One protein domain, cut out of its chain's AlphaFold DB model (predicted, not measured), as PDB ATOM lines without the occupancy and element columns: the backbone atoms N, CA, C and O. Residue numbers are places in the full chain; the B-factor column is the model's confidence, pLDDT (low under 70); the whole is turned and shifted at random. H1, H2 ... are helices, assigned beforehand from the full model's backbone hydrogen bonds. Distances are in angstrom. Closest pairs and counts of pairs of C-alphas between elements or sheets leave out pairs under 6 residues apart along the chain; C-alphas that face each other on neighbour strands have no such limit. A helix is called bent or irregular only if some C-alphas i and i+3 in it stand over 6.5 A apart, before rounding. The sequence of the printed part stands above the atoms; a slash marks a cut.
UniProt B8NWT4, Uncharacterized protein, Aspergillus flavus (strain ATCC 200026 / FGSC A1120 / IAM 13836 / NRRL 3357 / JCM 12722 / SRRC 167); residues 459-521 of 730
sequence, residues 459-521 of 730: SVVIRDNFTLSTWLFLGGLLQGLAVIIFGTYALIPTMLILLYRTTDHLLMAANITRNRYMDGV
ATOM      1  N   SER A 459     -23.495 -30.326  -5.010       80.50
ATOM      2  CA  SER A 459     -23.293 -31.026  -3.738       80.50
ATOM      3  C   SER A 459     -21.915 -31.678  -3.603       80.50
ATOM      4  O   SER A 459     -21.387 -31.725  -2.497       80.50
ATOM      5  N   VAL A 460     -21.316 -32.149  -4.704       80.12
ATOM      6  CA  VAL A 460     -20.001 -32.815  -4.683       80.12
ATOM      7  C   VAL A 460     -18.923 -31.832  -4.245       80.12
ATOM      8  O   VAL A 460     -18.143 -32.117  -3.343       80.12
ATOM      9  N   VAL A 461     -18.955 -30.650  -4.854       79.25
ATOM     10  CA  VAL A 461     -18.021 -29.550  -4.622       79.25
ATOM     11  C   VAL A 461     -18.176 -28.990  -3.203       79.25
ATOM     12  O   VAL A 461     -17.189 -28.734  -2.525       79.25
ATOM     13  N   ILE A 462     -19.417 -28.865  -2.714       85.06
ATOM     14  CA  ILE A 462     -19.685 -28.437  -1.334       85.06
ATOM     15  C   ILE A 462     -19.162 -29.475  -0.339       85.06
ATOM     16  O   ILE A 462     -18.444 -29.116   0.588       85.06
ATOM     17  N   ARG A 463     -19.492 -30.758  -0.533       87.75
ATOM     18  CA  ARG A 463     -19.094 -31.838   0.380       87.75
ATOM     19  C   ARG A 463     -17.579 -31.911   0.542       87.75
ATOM     20  O   ARG A 463     -17.115 -32.125   1.654       87.75
ATOM     21  N   ASP A 464     -16.841 -31.725  -0.544       89.06
ATOM     22  CA  ASP A 464     -15.383 -31.811  -0.543       89.06
ATOM     23  C   ASP A 464     -14.694 -30.573   0.063       89.06
ATOM     24  O   ASP A 464     -13.536 -30.647   0.448       89.06
ATOM     25  N   ASN A 465     -15.393 -29.443   0.233       88.62
ATOM     26  CA  ASN A 465     -14.774 -28.199   0.709       88.62
ATOM     27  C   ASN A 465     -14.238 -28.274   2.154       88.62
ATOM     28  O   ASN A 465     -13.302 -27.557   2.496       88.62
ATOM     29  N   PHE A 466     -14.829 -29.118   3.005       89.06
ATOM     30  CA  PHE A 466     -14.404 -29.326   4.392       89.06
ATOM     31  C   PHE A 466     -14.358 -30.811   4.738       89.06
ATOM     32  O   PHE A 466     -15.063 -31.620   4.139       89.06
ATOM     33  N   THR A 467     -13.552 -31.166   5.743       90.88
ATOM     34  CA  THR A 467     -13.432 -32.559   6.195       90.88
ATOM     35  C   THR A 467     -14.772 -33.097   6.692       90.88
ATOM     36  O   THR A 467     -15.611 -32.345   7.199       90.88
ATOM     37  N   LEU A 468     -14.961 -34.418   6.623       92.12
ATOM     38  CA  LEU A 468     -16.168 -35.058   7.154       92.12
ATOM     39  C   LEU A 468     -16.399 -34.707   8.633       92.12
ATOM     40  O   LEU A 468     -17.526 -34.402   9.014       92.12
ATOM     41  N   SER A 469     -15.344 -34.679   9.456       93.75
ATOM     42  CA  SER A 469     -15.443 -34.266  10.861       93.75
ATOM     43  C   SER A 469     -15.945 -32.832  11.009       93.75
ATOM     44  O   SER A 469     -16.807 -32.579  11.845       93.75
ATOM     45  N   THR A 470     -15.475 -31.900  10.175       91.56
ATOM     46  CA  THR A 470     -15.955 -30.511  10.187       91.56
ATOM     47  C   THR A 470     -17.441 -30.440   9.843       91.56
ATOM     48  O   THR A 470     -18.189 -29.758  10.539       91.56
ATOM     49  N   TRP A 471     -17.896 -31.184   8.828       92.31
ATOM     50  CA  TRP A 471     -19.320 -31.258   8.480       92.31
ATOM     51  C   TRP A 471     -20.172 -31.844   9.608       92.31
ATOM     52  O   TRP A 471     -21.254 -31.326   9.886       92.31
ATOM     53  N   LEU A 472     -19.682 -32.886  10.284       94.81
ATOM     54  CA  LEU A 472     -20.362 -33.494  11.429       94.81
ATOM     55  C   LEU A 472     -20.449 -32.534  12.621       94.81
ATOM     56  O   LEU A 472     -21.523 -32.400  13.205       94.81
ATOM     57  N   PHE A 473     -19.366 -31.826  12.954       95.69
ATOM     58  CA  PHE A 473     -19.376 -30.825  14.025       95.69
ATOM     59  C   PHE A 473     -20.277 -29.634  13.693       95.69
ATOM     60  O   PHE A 473     -21.034 -29.195  14.555       95.69
ATOM     61  N   LEU A 474     -20.252 -29.142  12.451       93.56
ATOM     62  CA  LEU A 474     -21.127 -28.055  12.009       93.56
ATOM     63  C   LEU A 474     -22.602 -28.473  12.069       93.56
ATOM     64  O   LEU A 474     -23.431 -27.736  12.601       93.56
ATOM     65  N   GLY A 475     -22.926 -29.673  11.581       94.12
ATOM     66  CA  GLY A 475     -24.271 -30.238  11.676       94.12
ATOM     67  C   GLY A 475     -24.719 -30.435  13.125       94.12
ATOM     68  O   GLY A 475     -25.838 -30.066  13.472       94.12
ATOM     69  N   GLY A 476     -23.837 -30.946  13.987       95.25
ATOM     70  CA  GLY A 476     -24.090 -31.109  15.419       95.25
ATOM     71  C   GLY A 476     -24.335 -29.779  16.135       95.25
ATOM     72  O   GLY A 476     -25.279 -29.677  16.915       95.25
ATOM     73  N   LEU A 477     -23.550 -28.742  15.827       96.31
ATOM     74  CA  LEU A 477     -23.732 -27.394  16.368       96.31
ATOM     75  C   LEU A 477     -25.079 -26.799  15.941       96.31
ATOM     76  O   LEU A 477     -25.834 -26.323  16.788       96.31
ATOM     77  N   LEU A 478     -25.409 -26.860  14.647       95.06
ATOM     78  CA  LEU A 478     -26.683 -26.362  14.121       95.06
ATOM     79  C   LEU A 478     -27.878 -27.119  14.716       95.06
ATOM     80  O   LEU A 478     -28.870 -26.500  15.099       95.06
ATOM     81  N   GLN A 479     -27.773 -28.442  14.850       94.75
ATOM     82  CA  GLN A 479     -28.798 -29.265  15.490       94.75
ATOM     83  C   GLN A 479     -28.933 -28.938  16.984       94.75
ATOM     84  O   GLN A 479     -30.052 -28.873  17.488       94.75
ATOM     85  N   GLY A 480     -27.824 -28.695  17.688       94.88
ATOM     86  CA  GLY A 480     -27.822 -28.275  19.090       94.88
ATOM     87  C   GLY A 480     -28.511 -26.925  19.290       94.88
ATOM     88  O   GLY A 480     -29.383 -26.805  20.148       94.88
ATOM     89  N   LEU A 481     -28.206 -25.937  18.443       95.81
ATOM     90  CA  LEU A 481     -28.899 -24.643  18.431       95.81
ATOM     91  C   LEU A 481     -30.398 -24.805  18.147       95.81
ATOM     92  O   LEU A 481     -31.221 -24.189  18.821       95.81
ATOM     93  N   ALA A 482     -30.772 -25.672  17.204       94.31
ATOM     94  CA  ALA A 482     -32.175 -25.963  16.925       94.31
ATOM     95  C   ALA A 482     -32.888 -26.600  18.130       94.31
ATOM     96  O   ALA A 482     -34.033 -26.251  18.405       94.31
ATOM     97  N   VAL A 483     -32.222 -27.483  18.882       96.44
ATOM     98  CA  VAL A 483     -32.773 -28.065  20.119       96.44
ATOM     99  C   VAL A 483     -32.931 -27.011  21.217       96.44
ATOM    100  O   VAL A 483     -33.914 -27.055  21.951       96.44
ATOM    101  N   ILE A 484     -32.025 -26.036  21.316       95.88
ATOM    102  CA  ILE A 484     -32.164 -24.919  22.266       95.88
ATOM    103  C   ILE A 484     -33.402 -24.069  21.933       95.88
ATOM    104  O   ILE A 484     -34.124 -23.667  22.840       95.88
ATOM    105  N   ILE A 485     -33.667 -23.816  20.646       95.75
ATOM    106  CA  ILE A 485     -34.773 -22.951  20.202       95.75
ATOM    107  C   ILE A 485     -36.125 -23.685  20.210       95.75
ATOM    108  O   ILE A 485     -37.130 -23.120  20.632       95.75
ATOM    109  N   PHE A 486     -36.166 -24.934  19.739       94.81
ATOM    110  CA  PHE A 486     -37.406 -25.682  19.476       94.81
ATOM    111  C   PHE A 486     -37.597 -26.912  20.382       94.81
ATOM    112  O   PHE A 486     -38.548 -27.677  20.205       94.81
ATOM    113  N   GLY A 487     -36.704 -27.132  21.349       93.81
ATOM    114  CA  GLY A 487     -36.713 -28.303  22.224       93.81
ATOM    115  C   GLY A 487     -36.370 -29.608  21.494       93.81
ATOM    116  O   GLY A 487     -35.831 -29.627  20.386       93.81
ATOM    117  N   THR A 488     -36.718 -30.742  22.101       92.44
ATOM    118  CA  THR A 488     -36.451 -32.082  21.540       92.44
ATOM    119  C   THR A 488     -37.189 -32.353  20.226       92.44
ATOM    120  O   THR A 488     -36.746 -33.193  19.441       92.44
ATOM    121  N   TYR A 489     -38.256 -31.604  19.924       93.50
ATOM    122  CA  TYR A 489     -38.976 -31.678  18.650       93.50
ATOM    123  C   TYR A 489     -38.084 -31.367  17.439       93.50
ATOM    124  O   TYR A 489     -38.334 -31.886  16.350       93.50
ATOM    125  N   ALA A 490     -36.992 -30.614  17.623       93.69
ATOM    126  CA  ALA A 490     -36.001 -30.352  16.577       93.69
ATOM    127  C   ALA A 490     -35.326 -31.625  16.025       93.69
ATOM    128  O   ALA A 490     -34.739 -31.583  14.944       93.69
ATOM    129  N   LEU A 491     -35.389 -32.756  16.743       93.38
ATOM    130  CA  LEU A 491     -34.829 -34.038  16.296       93.38
ATOM    131  C   LEU A 491     -35.752 -34.794  15.330       93.38
ATOM    132  O   LEU A 491     -35.282 -35.669  14.601       93.38
ATOM    133  N   ILE A 492     -37.050 -34.469  15.299       94.00
ATOM    134  CA  ILE A 492     -38.047 -35.193  14.497       94.00
ATOM    135  C   ILE A 492     -37.695 -35.194  13.001       94.00
ATOM    136  O   ILE A 492     -37.670 -36.283  12.423       94.00
ATOM    137  N   PRO A 493     -37.361 -34.057  12.351       93.12
ATOM    138  CA  PRO A 493     -37.013 -34.062  10.930       93.12
ATOM    139  C   PRO A 493     -35.806 -34.955  10.623       93.12
ATOM    140  O   PRO A 493     -35.841 -35.733   9.670       93.12
ATOM    141  N   THR A 494     -34.766 -34.898  11.457       92.31
ATOM    142  CA  THR A 494     -33.550 -35.707  11.299       92.31
ATOM    143  C   THR A 494     -33.855 -37.199  11.433       92.31
ATOM    144  O   THR A 494     -33.428 -37.985  10.585       92.31
ATOM    145  N   MET A 495     -34.655 -37.594  12.432       94.25
ATOM    146  CA  MET A 495     -35.096 -38.983  12.601       94.25
ATOM    147  C   MET A 495     -35.942 -39.466  11.420       94.25
ATOM    148  O   MET A 495     -35.675 -40.540  10.887       94.25
ATOM    149  N   LEU A 496     -36.922 -38.675  10.972       96.31
ATOM    150  CA  LEU A 496     -37.797 -39.039   9.853       96.31
ATOM    151  C   LEU A 496     -37.026 -39.169   8.536       96.31
ATOM    152  O   LEU A 496     -37.236 -40.133   7.803       96.31
ATOM    153  N   ILE A 497     -36.106 -38.246   8.238       96.00
ATOM    154  CA  ILE A 497     -35.278 -38.307   7.023       96.00
ATOM    155  C   ILE A 497     -34.343 -39.516   7.067       96.00
ATOM    156  O   ILE A 497     -34.201 -40.211   6.057       96.00
ATOM    157  N   LEU A 498     -33.700 -39.781   8.209       95.50
ATOM    158  CA  LEU A 498     -32.812 -40.932   8.363       95.50
ATOM    159  C   LEU A 498     -33.587 -42.247   8.242       95.50
ATOM    160  O   LEU A 498     -33.145 -43.143   7.523       95.50
ATOM    161  N   LEU A 499     -34.751 -42.343   8.886       96.19
ATOM    162  CA  LEU A 499     -35.630 -43.504   8.802       96.19
ATOM    163  C   LEU A 499     -36.115 -43.726   7.369       96.19
ATOM    164  O   LEU A 499     -35.989 -44.838   6.864       96.19
ATOM    165  N   TYR A 500     -36.604 -42.680   6.696       96.62
ATOM    166  CA  TYR A 500     -37.025 -42.750   5.296       96.62
ATOM    167  C   TYR A 500     -35.888 -43.243   4.402       96.62
ATOM    168  O   TYR A 500     -36.060 -44.225   3.686       96.62
ATOM    169  N   ARG A 501     -34.703 -42.618   4.478       95.00
ATOM    170  CA  ARG A 501     -33.545 -43.014   3.665       95.00
ATOM    171  C   ARG A 501     -33.123 -44.448   3.958       95.00
ATOM    172  O   ARG A 501     -32.914 -45.200   3.017       95.00
ATOM    173  N   THR A 502     -33.023 -44.838   5.225       96.12
ATOM    174  CA  THR A 502     -32.609 -46.196   5.616       96.12
ATOM    175  C   THR A 502     -33.618 -47.232   5.132       96.12
ATOM    176  O   THR A 502     -33.233 -48.209   4.500       96.12
ATOM    177  N   THR A 503     -34.910 -46.981   5.353       96.25
ATOM    178  CA  THR A 503     -35.997 -47.862   4.911       96.25
ATOM    179  C   THR A 503     -35.980 -48.012   3.396       96.25
ATOM    180  O   THR A 503     -35.949 -49.125   2.894       96.25
ATOM    181  N   ASP A 504     -35.909 -46.907   2.658       93.56
ATOM    182  CA  ASP A 504     -35.832 -46.907   1.199       93.56
ATOM    183  C   ASP A 504     -34.608 -47.687   0.672       93.56
ATOM    184  O   ASP A 504     -34.742 -48.464  -0.271       93.56
ATOM    185  N   HIS A 505     -33.436 -47.580   1.316       94.06
ATOM    186  CA  HIS A 505     -32.255 -48.377   0.943       94.06
ATOM    187  C   HIS A 505     -32.426 -49.866   1.243       94.06
ATOM    188  O   HIS A 505     -32.042 -50.692   0.416       94.06
ATOM    189  N   LEU A 506     -33.010 -50.220   2.389       95.75
ATOM    190  CA  LEU A 506     -33.284 -51.613   2.741       95.75
ATOM    191  C   LEU A 506     -34.330 -52.231   1.807       95.75
ATOM    192  O   LEU A 506     -34.148 -53.360   1.359       95.75
ATOM    193  N   LEU A 507     -35.378 -51.482   1.453       95.88
ATOM    194  CA  LEU A 507     -36.385 -51.909   0.482       95.88
ATOM    195  C   LEU A 507     -35.775 -52.116  -0.911       95.88
ATOM    196  O   LEU A 507     -36.104 -53.102  -1.569       95.88
ATOM    197  N   MET A 508     -34.851 -51.247  -1.341       95.19
ATOM    198  CA  MET A 508     -34.111 -51.445  -2.594       95.19
ATOM    199  C   MET A 508     -33.191 -52.670  -2.523       95.19
ATOM    200  O   MET A 508     -33.152 -53.455  -3.466       95.19
ATOM    201  N   ALA A 509     -32.467 -52.864  -1.415       93.75
ATOM    202  CA  ALA A 509     -31.556 -53.998  -1.227       93.75
ATOM    203  C   ALA A 509     -32.294 -55.346  -1.162       93.75
ATOM    204  O   ALA A 509     -31.788 -56.353  -1.652       93.75
ATOM    205  N   ALA A 510     -33.509 -55.357  -0.612       94.94
ATOM    206  CA  ALA A 510     -34.403 -56.510  -0.604       94.94
ATOM    207  C   ALA A 510     -35.146 -56.719  -1.941       94.94
ATOM    208  O   ALA A 510     -35.989 -57.610  -2.030       94.94
ATOM    209  N   ASN A 511     -34.860 -55.911  -2.974       91.69
ATOM    210  CA  ASN A 511     -35.551 -55.900  -4.271       91.69
ATOM    211  C   ASN A 511     -37.076 -55.672  -4.178       91.69
ATOM    212  O   ASN A 511     -37.818 -56.088  -5.065       91.69
ATOM    213  N   ILE A 512     -37.552 -55.004  -3.121       94.75
ATOM    214  CA  ILE A 512     -38.971 -54.651  -2.944       94.75
ATOM    215  C   ILE A 512     -39.301 -53.375  -3.727       94.75
ATOM    216  O   ILE A 512     -40.348 -53.285  -4.367       94.75
ATOM    217  N   THR A 513     -38.408 -52.382  -3.695       92.06
ATOM    218  CA  THR A 513     -38.540 -51.138  -4.467       92.06
ATOM    219  C   THR A 513     -37.522 -51.075  -5.603       92.06
ATOM    220  O   THR A 513     -36.474 -51.722  -5.578       92.06
ATOM    221  N   ARG A 514     -37.831 -50.277  -6.637       92.12
ATOM    222  CA  ARG A 514     -36.944 -50.065  -7.792       92.12
ATOM    223  C   ARG A 514     -35.586 -49.533  -7.332       92.12
ATOM    224  O   ARG A 514     -35.507 -48.467  -6.728       92.12
ATOM    225  N   ASN A 515     -34.512 -50.216  -7.727       90.88
ATOM    226  CA  ASN A 515     -33.151 -49.741  -7.503       90.88
ATOM    227  C   ASN A 515     -32.827 -48.538  -8.410       90.88
ATOM    228  O   ASN A 515     -32.360 -48.697  -9.540       90.88
ATOM    229  N   ARG A 516     -33.019 -47.322  -7.888       90.50
ATOM    230  CA  ARG A 516     -32.708 -46.064  -8.597       90.50
ATOM    231  C   ARG A 516     -31.233 -45.909  -8.983       90.50
ATOM    232  O   ARG A 516     -30.902 -45.124  -9.870       90.50
ATOM    233  N   TYR A 517     -30.313 -46.633  -8.339       87.75
ATOM    234  CA  TYR A 517     -28.892 -46.567  -8.697       87.75
ATOM    235  C   TYR A 517     -28.626 -47.181 -10.074       87.75
ATOM    236  O   TYR A 517     -27.705 -46.732 -10.757       87.75
ATOM    237  N   MET A 518     -29.484 -48.108 -10.517       90.38
ATOM    238  CA  MET A 518     -29.418 -48.740 -11.838       90.38
ATOM    239  C   MET A 518     -30.003 -47.872 -12.960       90.38
ATOM    240  O   MET A 518     -29.878 -48.215 -14.136       90.38
ATOM    241  N   ASP A 519     -30.595 -46.721 -12.635       88.44
ATOM    242  CA  ASP A 519     -31.167 -45.822 -13.634       88.44
ATOM    243  C   ASP A 519     -30.080 -45.277 -14.568       88.44
ATOM    244  O   ASP A 519     -29.106 -44.652 -14.128       88.44
ATOM    245  N   GLY A 520     -30.258 -45.519 -15.870       85.19
ATOM    246  CA  GLY A 520     -29.308 -45.139 -16.920       85.19
ATOM    247  C   GLY A 520     -28.088 -46.059 -17.047       85.19
ATOM    248  O   GLY A 520     -27.169 -45.723 -17.793       85.19
ATOM    249  N   VAL A 521     -28.049 -47.192 -16.335       90.44
ATOM    250  CA  VAL A 521     -26.969 -48.181 -16.453       90.44
ATOM    251  C   VAL A 521     -27.200 -49.081 -17.665       90.44
ATOM    252  O   VAL A 521     -28.224 -49.757 -17.763       90.44
TER     253      VAL A 521
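Overview. This is residues 459 to 521 of the 730 residues of an uncharacterized protein of Aspergillus flavus (strain ATCC 200026 / FGSC A1120 / IAM 13836 / NRRL 3357 / JCM 12722 / SRRC 167) (UniProt B8NWT4). An open V made by one long helix, H2, sharply bent, with the short helix H1 near the free end of arm H2a and the unnamed stretch of residues 510 to 521 beyond arm H2b. The printed part has 63 residues with two named helices, H1 then H2, and no named strand; the class is all helix. It is only just loose, close to extended, with a radius of gyration of the C-alphas of 15.9 A, and flat, spanning 43 by 30 by 15 A.

Along the chain. H1, residues 459 to 464, begins at C-alpha 459 (-23.293, -31.026, -3.738). H2, residues 468 to 509, was assigned as one helix by its hydrogen bonds but is bent: C-alphas 485 and 488 are 9.4 A apart. Arm H2a, residues 468 to 485, is 25.7 A long; arm H2b, residues 488 to 509, is 32.0 A long and ends at C-alpha 509 (-31.556, -53.998, -1.227). H2b is irregular, with C-alphas 490 and 493 6.8 A apart.

Arrangement. H2a, with residues 479 to 483 alone, touches residues 489 to 491 of H2b; the closest C-alphas, of Val 483 and Ala 490, are 5.3 A apart. The arms run opposite ways at a steep tilt of 45 degrees. A tight link joins H1 to H2, yet H1 is only just apart from H2a, closest 8.1 A, and apart from H2b. In H1 and H2a every O i to N i+4 pair is within hydrogen-bond range; in H2b 15 of 18 are.

Size, cuts and confidence. The C-alphas farthest apart, of Ile 484 and Val 521, are 45.5 A apart. The printed part has no cut, and no printed residue is under pLDDT 70.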